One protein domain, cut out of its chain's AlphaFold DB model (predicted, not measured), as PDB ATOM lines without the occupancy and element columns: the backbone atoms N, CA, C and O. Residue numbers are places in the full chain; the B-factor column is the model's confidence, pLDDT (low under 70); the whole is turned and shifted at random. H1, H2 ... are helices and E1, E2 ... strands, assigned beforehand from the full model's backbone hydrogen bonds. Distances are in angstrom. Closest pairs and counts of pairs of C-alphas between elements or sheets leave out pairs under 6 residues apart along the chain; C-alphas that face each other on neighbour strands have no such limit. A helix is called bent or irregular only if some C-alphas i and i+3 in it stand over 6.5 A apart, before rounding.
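This is residues 37 to 72 and 131 to 194 of the 196 residues of the protein "Hypothetical protein" of Micromonas pusilla (UniProt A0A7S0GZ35). A twisted sheet of four strands is covered on one face by the long helix H3, which runs along the strands; from H3 the helices H2 and H1 follow in a row, each meeting the next, with H1 far out beyond the sheet. The loop of the hairpin E3 and E4 makes one end of the longest axis, and an unnamed stretch, residues 131 to 143, passes at the other. The printed part has 100 residues with three named helices and four named strands, in the order H1 E1 H2 E2 H3 E3 E4, and the class is mixed, helices and strands. The sheet is mixed, in the order E1 E2 E4 E3. The whole is compact, with a radius of gyration of the C-alphas of 13.5 A, yet elongated, spanning 43 by 27 by 22 A.

Begin at H1, residues 37 to 43, which is not on the sheet. It touches H2, residues 61 to 68, at a shallow tilt of 26 degrees, the same way; look at the closest C-alphas, those of Ala 37 and Thr 63, 4.5 A apart. Between them in the chain comes E1, residues 49 to 52, an edge strand and the parallel neighbour of E2, residues 144 to 149; find N 50 and O 144 within hydrogen-bond range at 2.9 A. H2 is only just on the sheet, with 5 pairs of C-alphas within 10 A, and it only grazes it with residues 63 to 68. H3, residues 152 to 164, touches H2 with residues 158 to 162 alone, at a steep tilt of 49 degrees, the same way; the closest C-alphas are those of Ala 68 and Leu 162, 5.2 A apart. H3 is on the sheet at a height of 9.2 A, over E4, residues 186 to 193, and only just over E3, residues 168 to 176, where 3 of its 13 C-alphas fall. On the local plane its line and that of E4 stand at 4 degrees, along the strands, and these form two layers, helix on one face of a sheet. E2, H3 and E3 make a split strand-helix-strand unit, two strands running the same way with E4 between them, and its crossover is right-handed. E2 and E4 are antiparallel, with N 147 and O 189 at 2.8 A; E4 and E3, a hairpin, are antiparallel too, with N 176 and O 186 at 2.7 A. H1 and H3 are apart. In H2 and H3 every O i to N i+4 pair is within hydrogen-bond range; in H1 it is 1 of 3, with 1 of 4 O i to N i+3 pairs.

Find C-alpha 37 at (204.271, 187.876, 157.819), where H1 begins; it is irregular, but only just, with C-alphas 38 and 41 7.0 A apart. E1 measures 10.3 A, H2 10.2 A and E2 16.3 A. H3 starts at C-alpha 152, at (183.764, 186.212, 163.343), and measures 18.0 A. E3, 22.7 A long, bends by 56 degrees at residue 171. E4 runs 23.2 A to C-alpha 193 at (199.241, 171.581, 169.557).

The C-alphas farthest apart are those of Ala 134 and Gly 181, 43.7 A. Residues 73 to 130 are not printed; C-alphas 72 and 131 are 8.6 A apart across this cut, which lies in the link from H2 to E2. Of the links that are printed whole, none is long. The mean pLDDT of the printed part is 90.5; residues 41 to 43, 72 and 131 are under 70.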
ATOM      1  N   ALA A  37     203.851 188.958 158.701       74.25
ATOM      2  CA  ALA A  37     204.271 187.876 157.819       74.25
ATOM      3  C   ALA A  37     205.781 187.596 157.852       74.25
ATOM      4  O   ALA A  37     206.182 186.437 157.803       74.25
ATOM      5  N   ASP A  38     206.604 188.644 157.930       73.06
ATOM      6  CA  ASP A  38     208.064 188.517 157.907       73.06
ATOM      7  C   ASP A  38     208.581 187.993 159.253       73.06
ATOM      8  O   ASP A  38     209.535 187.224 159.296       73.06
ATOM      9  N   VAL A  39     207.914 188.357 160.355       73.81
ATOM     10  CA  VAL A  39     208.314 187.933 161.706       73.81
ATOM     11  C   VAL A  39     207.617 186.676 162.182       73.81
ATOM     12  O   VAL A  39     208.089 186.082 163.138       73.81
ATOM     13  N   ALA A  40     206.504 186.254 161.582       74.25
ATOM     14  CA  ALA A  40     205.705 185.154 162.118       74.25
ATOM     15  C   ALA A  40     206.508 183.854 162.215       74.25
ATOM     16  O   ALA A  40     206.322 183.115 163.172       74.25
ATOM     17  N   ALA A  41     207.424 183.602 161.275       69.25
ATOM     18  CA  ALA A  41     208.305 182.438 161.315       69.25
ATOM     19  C   ALA A  41     209.421 182.566 162.366       69.25
ATOM     20  O   ALA A  41     209.781 181.565 162.973       69.25
ATOM     21  N   GLU A  42     209.945 183.772 162.606       69.00
ATOM     22  CA  GLU A  42     211.046 184.023 163.551       69.00
ATOM     23  C   GLU A  42     210.555 184.183 164.999       69.00
ATOM     24  O   GLU A  42     211.137 183.638 165.934       69.00
ATOM     25  N   ALA A  43     209.442 184.891 165.192       65.12
ATOM     26  CA  ALA A  43     208.859 185.217 166.490       65.12
ATOM     27  C   ALA A  43     208.306 183.987 167.223       65.12
ATOM     28  O   ALA A  43     208.136 184.027 168.440       65.12
ATOM     29  N   VAL A  44     208.028 182.901 166.499       71.69
ATOM     30  CA  VAL A  44     207.510 181.654 167.075       71.69
ATOM     31  C   VAL A  44     208.594 180.625 167.400       71.69
ATOM     32  O   VAL A  44     208.276 179.653 168.078       71.69
ATOM     33  N   ILE A  45     209.848 180.821 166.958       73.69
ATOM     34  CA  ILE A  45     210.944 179.835 167.109       73.69
ATOM     35  C   ILE A  45     211.144 179.441 168.573       73.69
ATOM     36  O   ILE A  45     211.168 178.256 168.904       73.69
ATOM     37  N   ASP A  46     211.211 180.443 169.445       78.94
ATOM     38  CA  ASP A  46     211.507 180.266 170.868       78.94
ATOM     39  C   ASP A  46     210.279 180.477 171.768       78.94
ATOM     40  O   ASP A  46     210.409 180.606 172.987       78.94
ATOM     41  N   ALA A  47     209.077 180.531 171.186       87.94
ATOM     42  CA  ALA A  47     207.846 180.804 171.915       87.94
ATOM     43  C   ALA A  47     207.145 179.511 172.347       87.94
ATOM     44  O   ALA A  47     206.971 178.590 171.558       87.94
ATOM     45  N   ASP A  48     206.670 179.473 173.594       93.19
ATOM     46  CA  ASP A  48     205.768 178.418 174.082       93.19
ATOM     47  C   ASP A  48     204.292 178.754 173.775       93.19
ATOM     48  O   ASP A  48     203.462 177.865 173.555       93.19
ATOM     49  N   VAL A  49     203.975 180.055 173.729       94.69
ATOM     50  CA  VAL A  49     202.641 180.618 173.485       94.69
ATOM     51  C   VAL A  49     202.749 181.788 172.513       94.69
ATOM     52  O   VAL A  49     203.598 182.661 172.693       94.69
ATOM     53  N   VAL A  50     201.850 181.847 171.531       93.62
ATOM     54  CA  VAL A  50     201.681 183.004 170.642       93.62
ATOM     55  C   VAL A  50     200.271 183.575 170.785       93.62
ATOM     56  O   VAL A  50     199.301 182.828 170.918       93.62
ATOM     57  N   VAL A  51     200.157 184.903 170.765       95.94
ATOM     58  CA  VAL A  51     198.878 185.619 170.803       95.94
ATOM     59  C   VAL A  51     198.745 186.443 169.531       95.94
ATOM     60  O   VAL A  51     199.665 187.180 169.179       95.94
ATOM     61  N   VAL A  52     197.603 186.338 168.856       94.94
ATOM     62  CA  VAL A  52     197.278 187.145 167.677       94.94
ATOM     63  C   VAL A  52     195.959 187.882 167.882       94.94
ATOM     64  O   VAL A  52     194.973 187.288 168.311       94.94
ATOM     65  N   ASP A  53     195.945 189.170 167.547       95.62
ATOM     66  CA  ASP A  53     194.748 190.020 167.490       95.62
ATOM     67  C   ASP A  53     194.655 190.663 166.094       95.62
ATOM     68  O   ASP A  53     195.063 191.813 165.887       95.62
ATOM     69  N   PRO A  54     194.285 189.882 165.063       94.50
ATOM     70  CA  PRO A  54     194.259 190.379 163.699       94.50
ATOM     71  C   PRO A  54     193.158 191.420 163.468       94.50
ATOM     72  O   PRO A  54     192.116 191.415 164.127       94.50
ATOM     73  N   PRO A  55     193.311 192.266 162.430       93.06
ATOM     74  CA  PRO A  55     192.238 193.154 161.996       93.06
ATOM     75  C   PRO A  55     190.987 192.356 161.594       93.06
ATOM     76  O   PRO A  55     191.055 191.163 161.313       93.06
ATOM     77  N   ARG A  56     189.844 193.036 161.415       91.56
ATOM     78  CA  ARG A  56     188.550 192.410 161.042       91.56
ATOM     79  C   ARG A  56     188.585 191.468 159.831       91.56
ATOM     80  O   ARG A  56     187.667 190.673 159.677       91.56
ATOM     81  N   LYS A  57     189.591 191.591 158.955       92.62
ATOM     82  CA  LYS A  57     189.801 190.723 157.784       92.62
ATOM     83  C   LYS A  57     190.512 189.395 158.098       92.62
ATOM     84  O   LYS A  57     190.595 188.556 157.199       92.62
ATOM     85  N   GLY A  58     190.969 189.194 159.334       94.94
ATOM     86  CA  GLY A  58     191.745 188.038 159.786       94.94
ATOM     87  C   GLY A  58     193.245 188.183 159.539       94.94
ATOM     88  O   GLY A  58     193.723 189.264 159.168       94.94
ATOM     89  N   LEU A  59     193.967 187.085 159.757       94.31
ATOM     90  CA  LEU A  59     195.389 186.969 159.444       94.31
ATOM     91  C   LEU A  59     195.608 187.108 157.933       94.31
ATOM     92  O   LEU A  59     194.762 186.728 157.119       94.31
ATOM     93  N   ASP A  60     196.750 187.669 157.542       91.50
ATOM     94  CA  ASP A  60     197.187 187.566 156.154       91.50
ATOM     95  C   ASP A  60     197.656 186.134 155.846       91.50
ATOM     96  O   ASP A  60     198.002 185.362 156.744       91.50
ATOM     97  N   ALA A  61     197.671 185.785 154.560       90.25
ATOM     98  CA  ALA A  61     197.929 184.419 154.118       90.25
ATOM     99  C   ALA A  61     199.312 183.892 154.544       90.25
ATOM    100  O   ALA A  61     199.437 182.712 154.864       90.25
ATOM    101  N   ARG A  62     200.338 184.753 154.594       88.94
ATOM    102  CA  ARG A  62     201.695 184.350 154.994       88.94
ATOM    103  C   ARG A  62     201.784 184.121 156.497       88.94
ATOM    104  O   ARG A  62     202.351 183.119 156.914       88.94
ATOM    105  N   THR A  63     201.179 184.993 157.304       91.12
ATOM    106  CA  THR A  63     201.108 184.789 158.760       91.12
ATOM    107  C   THR A  63     200.324 183.521 159.105       91.12
ATOM    108  O   THR A  63     200.760 182.737 159.946       91.12
ATOM    109  N   LEU A  64     199.197 183.272 158.430       93.00
ATOM    110  CA  LEU A  64     198.427 182.043 158.617       93.00
ATOM    111  C   LEU A  64     199.243 180.803 158.226       93.00
ATOM    112  O   LEU A  64     199.266 179.840 158.984       93.00
ATOM    113  N   ALA A  65     199.963 180.842 157.101       91.62
ATOM    114  CA  ALA A  65     200.847 179.757 156.684       91.62
ATOM    115  C   ALA A  65     202.010 179.526 157.659       91.62
ATOM    116  O   ALA A  65     202.340 178.379 157.933       91.62
ATOM    117  N   ALA A  66     202.594 180.575 158.243       90.12
ATOM    118  CA  ALA A  66     203.633 180.435 159.265       90.12
ATOM    119  C   ALA A  66     203.108 179.773 160.551       90.12
ATOM    120  O   ALA A  66     203.845 179.046 161.213       90.12
ATOM    121  N   LEU A  67     201.833 179.994 160.893       92.44
ATOM    122  CA  LEU A  67     201.188 179.387 162.061       92.44
ATOM    123  C   LEU A  67     200.605 177.998 161.775       92.44
ATOM    124  O   LEU A  67     200.527 177.180 162.685       92.44
ATOM    125  N   ALA A  68     200.191 177.698 160.549       92.50
ATOM    126  CA  ALA A  68     199.567 176.425 160.189       92.50
ATOM    127  C   ALA A  68     200.557 175.431 159.549       92.50
ATOM    128  O   ALA A  68     200.387 174.223 159.673       92.50
ATOM    129  N   GLY A  69     201.613 175.918 158.902       89.12
ATOM    130  CA  GLY A  69     202.301 175.193 157.837       89.12
ATOM    131  C   GLY A  69     201.509 175.257 156.525       89.12
ATOM    132  O   GLY A  69     200.285 175.413 156.516       89.12
ATOM    133  N   HIS A  70     202.210 175.158 155.399       87.25
ATOM    134  CA  HIS A  70     201.610 175.146 154.068       87.25
ATOM    135  C   HIS A  70     202.479 174.348 153.091       87.25
ATOM    136  O   HIS A  70     203.660 174.638 152.935       87.25
ATOM    137  N   ASP A  71     201.892 173.395 152.370       81.44
ATOM    138  CA  ASP A  71     202.645 172.501 151.474       81.44
ATOM    139  C   ASP A  71     203.005 173.141 150.114       81.44
ATOM    140  O   ASP A  71     203.611 172.499 149.259       81.44
ATOM    141  N   GLY A  72     202.646 174.412 149.889       67.06
ATOM    142  CA  GLY A  72     202.971 175.156 148.665       67.06
ATOM    143  C   GLY A  72     202.201 174.702 147.420       67.06
ATOM    144  O   GLY A  72     202.553 175.093 146.306       67.06
ATOM    145  N   PHE A 131     201.477 184.588 146.038       69.25
ATOM    146  CA  PHE A 131     202.083 183.264 146.087       69.25
ATOM    147  C   PHE A 131     202.603 183.028 147.511       69.25
ATOM    148  O   PHE A 131     203.479 183.763 147.983       69.25
ATOM    149  N   VAL A 132     201.993 182.076 148.219       76.81
ATOM    150  CA  VAL A 132     202.453 181.642 149.534       76.81
ATOM    151  C   VAL A 132     203.390 180.468 149.273       76.81
ATOM    152  O   VAL A 132     202.932 179.438 148.780       76.81
ATOM    153  N   PRO A 133     204.703 180.612 149.517       80.12
ATOM    154  CA  PRO A 133     205.628 179.509 149.317       80.12
ATOM    155  C   PRO A 133     205.311 178.363 150.285       80.12
ATOM    156  O   PRO A 133     204.673 178.566 151.325       80.12
ATOM    157  N   ALA A 134     205.812 177.169 149.967       86.31
ATOM    158  CA  ALA A 134     205.835 176.077 150.930       86.31
ATOM    159  C   ALA A 134     206.469 176.578 152.237       86.31
ATOM    160  O   ALA A 134     207.585 177.100 152.245       86.31
ATOM    161  N   THR A 135     205.714 176.473 153.322       87.38
ATOM    162  CA  THR A 135     206.063 176.990 154.640       87.38
ATOM    163  C   THR A 135     206.053 175.811 155.607       87.38
ATOM    164  O   THR A 135     205.031 175.126 155.705       87.38
ATOM    165  N   PRO A 136     207.166 175.524 156.303       87.75
ATOM    166  CA  PRO A 136     207.210 174.413 157.242       87.75
ATOM    167  C   PRO A 136     206.193 174.615 158.377       87.75
ATOM    168  O   PRO A 136     205.815 175.751 158.674       87.75
ATOM    169  N   PRO A 137     205.748 173.531 159.037       86.94
ATOM    170  CA  PRO A 137     204.922 173.662 160.226       86.94
ATOM    171  C   PRO A 137     205.680 174.441 161.314       86.94
ATOM    172  O   PRO A 137     206.914 174.390 161.356       86.94
ATOM    173  N   PRO A 138     204.966 175.129 162.224       87.81
ATOM    174  CA  PRO A 138     205.636 175.877 163.276       87.81
ATOM    175  C   PRO A 138     206.411 174.945 164.218       87.81
ATOM    176  O   PRO A 138     206.058 173.766 164.327       87.81
ATOM    177  N   PRO A 139     207.407 175.473 164.945       88.50
ATOM    178  CA  PRO A 139     208.240 174.702 165.862       88.50
ATOM    179  C   PRO A 139     207.426 173.887 166.874       88.50
ATOM    180  O   PRO A 139     206.399 174.347 167.375       88.50
ATOM    181  N   ASP A 140     207.937 172.712 167.248       87.75
ATOM    182  CA  ASP A 140     207.300 171.826 168.237       87.75
ATOM    183  C   ASP A 140     207.235 172.448 169.642       87.75
ATOM    184  O   ASP A 140     206.409 172.058 170.472       87.75
ATOM    185  N   ARG A 141     208.115 173.421 169.921       90.94
ATOM    186  CA  ARG A 141     208.112 174.177 171.176       90.94
ATOM    187  C   ARG A 141     206.845 175.016 171.334       90.94
ATOM    188  O   ARG A 141     206.342 175.125 172.449       90.94
ATOM    189  N   LEU A 142     206.310 175.565 170.245       92.56
ATOM    190  CA  LEU A 142     205.103 176.372 170.298       92.56
ATOM    191  C   LEU A 142     203.907 175.472 170.596       92.56
ATOM    192  O   LEU A 142     203.458 174.742 169.715       92.56
ATOM    193  N   ARG A 143     203.385 175.530 171.827       95.06
ATOM    194  CA  ARG A 143     202.307 174.654 172.315       95.06
ATOM    195  C   ARG A 143     200.924 175.279 172.242       95.06
ATOM    196  O   ARG A 143     199.956 174.542 172.073       95.06
ATOM    197  N   THR A 144     200.830 176.603 172.367       96.88
ATOM    198  CA  THR A 144     199.541 177.306 172.466       96.88
ATOM    199  C   THR A 144     199.462 178.474 171.491       96.88
ATOM    200  O   THR A 144     200.377 179.296 171.421       96.88
ATOM    201  N   LEU A 145     198.338 178.584 170.787       96.88
ATOM    202  CA  LEU A 145     197.964 179.750 169.992       96.88
ATOM    203  C   LEU A 145     196.677 180.343 170.574       96.88
ATOM    204  O   LEU A 145     195.644 179.679 170.636       96.88
ATOM    205  N   ILE A 146     196.745 181.603 170.997       98.25
ATOM    206  CA  ILE A 146     195.594 182.385 171.449       98.25
ATOM    207  C   ILE A 146     195.211 183.351 170.332       98.25
ATOM    208  O   ILE A 146     196.035 184.140 169.872       98.25
ATOM    209  N   TYR A 147     193.953 183.302 169.912       98.00
ATOM    210  CA  TYR A 147     193.412 184.134 168.845       98.00
ATOM    211  C   TYR A 147     192.316 185.037 169.410       98.00
ATOM    212  O   TYR A 147     191.314 184.546 169.932       98.00
ATOM    213  N   VAL A 148     192.493 186.350 169.284       97.69
ATOM    214  CA  VAL A 148     191.521 187.383 169.664       97.69
ATOM    215  C   VAL A 148     190.929 187.974 168.387       97.69
ATOM    216  O   VAL A 148     191.665 188.287 167.461       97.69
ATOM    217  N   SER A 149     189.603 188.060 168.262       95.56
ATOM    218  CA  SER A 149     188.986 188.526 167.016       95.56
ATOM    219  C   SER A 149     187.700 189.308 167.189       95.56
ATOM    220  O   SER A 149     186.713 188.772 167.680       95.56
ATOM    221  N   CYS A 150     187.651 190.486 166.575       93.75
ATOM    222  CA  CYS A 150     186.428 191.268 166.371       93.75
ATOM    223  C   CYS A 150     185.676 190.911 165.064       93.75
ATOM    224  O   CYS A 150     184.725 191.591 164.658       93.75
ATOM    225  N   GLY A 151     186.135 189.891 164.324       92.19
ATOM    226  CA  GLY A 151     185.655 189.540 162.984       92.19
ATOM    227  C   GLY A 151     185.329 188.057 162.829       92.19
ATOM    228  O   GLY A 151     186.112 187.319 162.237       92.19
ATOM    229  N   PHE A 152     184.142 187.635 163.276       92.62
ATOM    230  CA  PHE A 152     183.764 186.212 163.343       92.62
ATOM    231  C   PHE A 152     183.921 185.444 162.016       92.62
ATOM    232  O   PHE A 152     184.511 184.375 162.000       92.62
ATOM    233  N   ALA A 153     183.490 186.011 160.882       93.62
ATOM    234  CA  ALA A 153     183.603 185.335 159.582       93.62
ATOM    235  C   ALA A 153     185.059 185.123 159.119       93.62
ATOM    236  O   ALA A 153     185.357 184.160 158.412       93.62
ATOM    237  N   SER A 154     185.963 186.037 159.480       95.19
ATOM    238  CA  SER A 154     187.393 185.883 159.201       95.19
ATOM    239  C   SER A 154     188.040 184.904 160.174       95.19
ATOM    240  O   SER A 154     188.850 184.092 159.745       95.19
ATOM    241  N   PHE A 155     187.633 184.931 161.446       96.62
ATOM    242  CA  PHE A 155     188.032 183.924 162.424       96.62
ATOM    243  C   PHE A 155     187.625 182.509 161.989       96.62
ATOM    244  O   PHE A 155     188.472 181.630 162.028       96.62
ATOM    245  N   GLU A 156     186.392 182.282 161.519       97.06
ATOM    246  CA  GLU A 156     185.953 180.965 161.023       97.06
ATOM    247  C   GLU A 156     186.878 180.441 159.915       97.06
ATOM    248  O   GLU A 156     187.349 179.311 159.987       97.06
ATOM    249  N   ARG A 157     187.214 181.286 158.928       96.69
ATOM    250  CA  ARG A 157     188.140 180.924 157.844       96.69
ATOM    251  C   ARG A 157     189.525 180.540 158.373       96.69
ATOM    252  O   ARG A 157     190.091 179.541 157.934       96.69
ATOM    253  N   ASP A 158     190.086 181.355 159.262       97.50
ATOM    254  CA  ASP A 158     191.443 181.143 159.770       97.50
ATOM    255  C   ASP A 158     191.478 179.926 160.719       97.50
ATOM    256  O   ASP A 158     192.419 179.136 160.681       97.50
ATOM    257  N   CYS A 159     190.411 179.709 161.494       97.88
ATOM    258  CA  CYS A 159     190.191 178.530 162.333       97.88
ATOM    259  C   CYS A 159     190.150 177.240 161.501       97.88
ATOM    260  O   CYS A 159     190.861 176.286 161.822       97.88
ATOM    261  N   ASP A 160     189.384 177.226 160.405       96.94
ATOM    262  CA  ASP A 160     189.308 176.081 159.493       96.94
ATOM    263  C   ASP A 160     190.695 175.723 158.944       96.94
ATOM    264  O   ASP A 160     191.076 174.553 158.940       96.94
ATOM    265  N   ALA A 161     191.482 176.721 158.532       95.56
ATOM    266  CA  ALA A 161     192.842 176.509 158.041       95.56
ATOM    267  C   ALA A 161     193.784 175.964 159.132       95.56
ATOM    268  O   ALA A 161     194.542 175.022 158.884       95.56
ATOM    269  N   LEU A 162     193.710 176.507 160.353       96.44
ATOM    270  CA  LEU A 162     194.502 176.036 161.493       96.44
ATOM    271  C   LEU A 162     194.180 174.578 161.843       96.44
ATOM    272  O   LEU A 162     195.101 173.793 162.062       96.44
ATOM    273  N   ILE A 163     192.905 174.186 161.842       96.44
ATOM    274  CA  ILE A 163     192.483 172.802 162.116       96.44
ATOM    275  C   ILE A 163     192.865 171.875 160.954       96.44
ATOM    276  O   ILE A 163     193.403 170.788 161.178       96.44
ATOM    277  N   ALA A 164     192.645 172.301 159.706       94.75
ATOM    278  CA  ALA A 164     192.961 171.516 158.512       94.75
ATOM    279  C   ALA A 164     194.457 171.190 158.387       94.75
ATOM    280  O   ALA A 164     194.806 170.138 157.854       94.75
ATOM    281  N   SER A 165     195.329 172.042 158.938       93.62
ATOM    282  CA  SER A 165     196.775 171.795 158.998       93.62
ATOM    283  C   SER A 165     197.176 170.568 159.823       93.62
ATOM    284  O   SER A 165     198.314 170.097 159.736       93.62
ATOM    285  N   LYS A 166     196.261 170.066 160.669       94.25
ATOM    286  CA  LYS A 166     196.493 169.000 161.658       94.25
ATOM    287  C   LYS A 166     197.572 169.326 162.690       94.25
ATOM    288  O   LYS A 166     197.955 168.451 163.460       94.25
ATOM    289  N   GLN A 167     198.052 170.566 162.732       94.06
ATOM    290  CA  GLN A 167     199.016 170.999 163.734       94.06
ATOM    291  C   GLN A 167     198.333 171.549 164.994       94.06
ATOM    292  O   GLN A 167     198.960 171.627 166.049       94.06
ATOM    293  N   TRP A 168     197.056 171.935 164.901       97.06
ATOM    294  CA  TRP A 168     196.307 172.578 165.981       97.06
ATOM    295  C   TRP A 168     194.963 171.904 166.237       97.06
ATOM    296  O   TRP A 168     194.251 171.532 165.306       97.06
ATOM    297  N   ALA A 169     194.586 171.828 167.511       97.50
ATOM    298  CA  ALA A 169     193.240 171.508 167.959       97.50
ATOM    299  C   ALA A 169     192.630 172.730 168.649       97.50
ATOM    300  O   ALA A 169     193.216 173.280 169.583       97.50
ATOM    301  N   LEU A 170     191.434 173.139 168.223       98.06
ATOM    302  CA  LEU A 170     190.662 174.158 168.931       98.06
ATOM    303  C   LEU A 170     190.152 173.570 170.254       98.06
ATOM    304  O   LEU A 170     189.364 172.625 170.255       98.06
ATOM    305  N   ARG A 171     190.591 174.129 171.383       98.00
ATOM    306  CA  ARG A 171     190.191 173.675 172.726       98.00
ATOM    307  C   ARG A 171     189.067 174.496 173.322       98.00
ATOM    308  O   ARG A 171     188.222 173.961 174.034       98.00
ATOM    309  N   ARG A 172     189.068 175.796 173.049       96.94
ATOM    310  CA  ARG A 172     188.096 176.744 173.592       96.94
ATOM    311  C   ARG A 172     187.832 177.833 172.571       96.94
ATOM    312  O   ARG A 172     188.767 178.305 171.935       96.94
ATOM    313  N   ALA A 173     186.578 178.246 172.455       97.00
ATOM    314  CA  ALA A 173     186.176 179.434 171.718       97.00
ATOM    315  C   ALA A 173     185.010 180.081 172.460       97.00
ATOM    316  O   ALA A 173     183.982 179.441 172.678       97.00
ATOM    317  N   GLU A 174     185.180 181.331 172.870       97.00
ATOM    318  CA  GLU A 174     184.162 182.082 173.601       97.00
ATOM    319  C   GLU A 174     183.948 183.453 172.975       97.00
ATOM    320  O   GLU A 174     184.900 184.121 172.570       97.00
ATOM    321  N   GLY A 175     182.679 183.858 172.906       95.38
ATOM    322  CA  GLY A 175     182.271 185.186 172.475       95.38
ATOM    323  C   GLY A 175     182.088 186.120 173.669       95.38
ATOM    324  O   GLY A 175     181.443 185.764 174.654       95.38
ATOM    325  N   PHE A 176     182.604 187.334 173.553       94.56
ATOM    326  CA  PHE A 176     182.517 188.396 174.538       94.56
ATOM    327  C   PHE A 176     181.858 189.625 173.919       94.56
ATOM    328  O   PHE A 176     182.229 190.099 172.845       94.56
ATOM    329  N   ASN A 177     180.885 190.178 174.637       92.44
ATOM    330  CA  ASN A 177     180.284 191.456 174.291       92.44
ATOM    331  C   ASN A 177     181.073 192.588 174.961       92.44
ATOM    332  O   ASN A 177     180.718 193.031 176.052       92.44
ATOM    333  N   PHE A 178     182.161 193.029 174.330       92.00
ATOM    334  CA  PHE A 178     182.945 194.167 174.831       92.00
ATOM    335  C   PHE A 178     182.223 195.505 174.626       92.00
ATOM    336  O   PHE A 178     182.466 196.452 175.373       92.00
ATOM    337  N   PHE A 179     181.307 195.580 173.654       90.81
ATOM    338  CA  PHE A 179     180.633 196.818 173.262       90.81
ATOM    339  C   PHE A 179     179.105 196.646 173.214       90.81
ATOM    340  O   PHE A 179     178.525 196.570 172.120       90.81
ATOM    341  N   PRO A 180     178.423 196.611 174.380       91.88
ATOM    342  CA  PRO A 180     176.968 196.527 174.436       91.88
ATOM    343  C   PRO A 180     176.296 197.655 173.646       91.88
ATOM    344  O   PRO A 180     176.661 198.821 173.773       91.88
ATOM    345  N   GLY A 181     175.296 197.306 172.832       89.75
ATOM    346  CA  GLY A 181     174.618 198.251 171.935       89.75
ATOM    347  C   GLY A 181     175.235 198.349 170.535       89.75
ATOM    348  O   GLY A 181     174.733 199.102 169.704       89.75
ATOM    349  N   SER A 182     176.280 197.570 170.254       89.12
ATOM    350  CA  SER A 182     176.806 197.357 168.905       89.12
ATOM    351  C   SER A 182     176.542 195.927 168.420       89.12
ATOM    352  O   SER A 182     176.217 195.042 169.208       89.12
ATOM    353  N   ASP A 183     176.727 195.696 167.119       85.56
ATOM    354  CA  ASP A 183     176.749 194.346 166.537       85.56
ATOM    355  C   ASP A 183     178.158 193.715 166.564       85.56
ATOM    356  O   ASP A 183     178.412 192.732 165.863       85.56
ATOM    357  N   ALA A 184     179.111 194.319 167.285       85.50
ATOM    358  CA  ALA A 184     180.468 193.800 167.392       85.50
ATOM    359  C   ALA A 184     180.525 192.695 168.453       85.50
ATOM    360  O   ALA A 184     180.045 192.864 169.573       85.50
ATOM    361  N   LEU A 185     181.134 191.568 168.086       88.75
ATOM    362  CA  LEU A 185     181.404 190.454 168.983       88.75
ATOM    363  C   LEU A 185     182.903 190.183 168.968       88.75
ATOM    364  O   LEU A 185     183.479 189.975 167.898       88.75
ATOM    365  N   GLU A 186     183.496 190.145 170.153       94.56
ATOM    366  CA  GLU A 186     184.883 189.742 170.336       94.56
ATOM    367  C   GLU A 186     184.937 188.239 170.590       94.56
ATOM    368  O   GLU A 186     184.135 187.703 171.344       94.56
ATOM    369  N   THR A 187     185.853 187.533 169.949       96.38
ATOM    370  CA  THR A 187     186.025 186.084 170.085       96.38
ATOM    371  C   THR A 187     187.411 185.806 170.634       96.38
ATOM    372  O   THR A 187     188.392 186.266 170.058       96.38
ATOM    373  N   LEU A 188     187.497 185.037 171.718       98.06
ATOM    374  CA  LEU A 188     188.748 184.463 172.207       98.06
ATOM    375  C   LEU A 188     188.745 182.970 171.897       98.06
ATOM    376  O   LEU A 188     187.912 182.231 172.426       98.06
ATOM    377  N   ALA A 189     189.696 182.525 171.089       98.44
ATOM    378  CA  ALA A 189     189.924 181.118 170.813       98.44
ATOM    379  C   ALA A 189     191.295 180.673 171.323       98.44
ATOM    380  O   ALA A 189     192.281 181.400 171.216       98.44
ATOM    381  N   VAL A 190     191.344 179.468 171.886       98.56
ATOM    382  CA  VAL A 190     192.569 178.828 172.366       98.56
ATOM    383  C   VAL A 190     192.766 177.539 171.588       98.56
ATOM    384  O   VAL A 190     191.922 176.639 171.632       98.56
ATOM    385  N   PHE A 191     193.892 177.469 170.892       98.31
ATOM    386  CA  PHE A 191     194.361 176.296 170.178       98.31
ATOM    387  C   PHE A 191     195.545 175.691 170.922       98.31
ATOM    388  O   PHE A 191     196.453 176.404 171.351       98.31
ATOM    389  N   GLU A 192     195.553 174.370 171.024       97.44
ATOM    390  CA  GLU A 192     196.691 173.602 171.523       97.44
ATOM    391  C   GLU A 192     197.289 172.772 170.395       97.44
ATOM    392  O   GLU A 192     196.585 172.361 169.465       97.44
ATOM    393  N   ARG A 193     198.593 172.511 170.476       94.38
ATOM    394  CA  ARG A 193     199.241 171.581 169.557       94.38
ATOM    395  C   ARG A 193     198.660 170.184 169.662       94.38
ATOM    396  O   ARG A 193     198.474 169.659 170.756       94.38
ATOM    397  N   VAL A 194     198.448 169.573 168.500       92.56
ATOM    398  CA  VAL A 194     198.181 168.137 168.408       92.56
ATOM    399  C   VAL A 194     199.501 167.411 168.658       92.56
ATOM    400  O   VAL A 194     200.496 167.690 167.989       92.56
TER     401      VAL A 194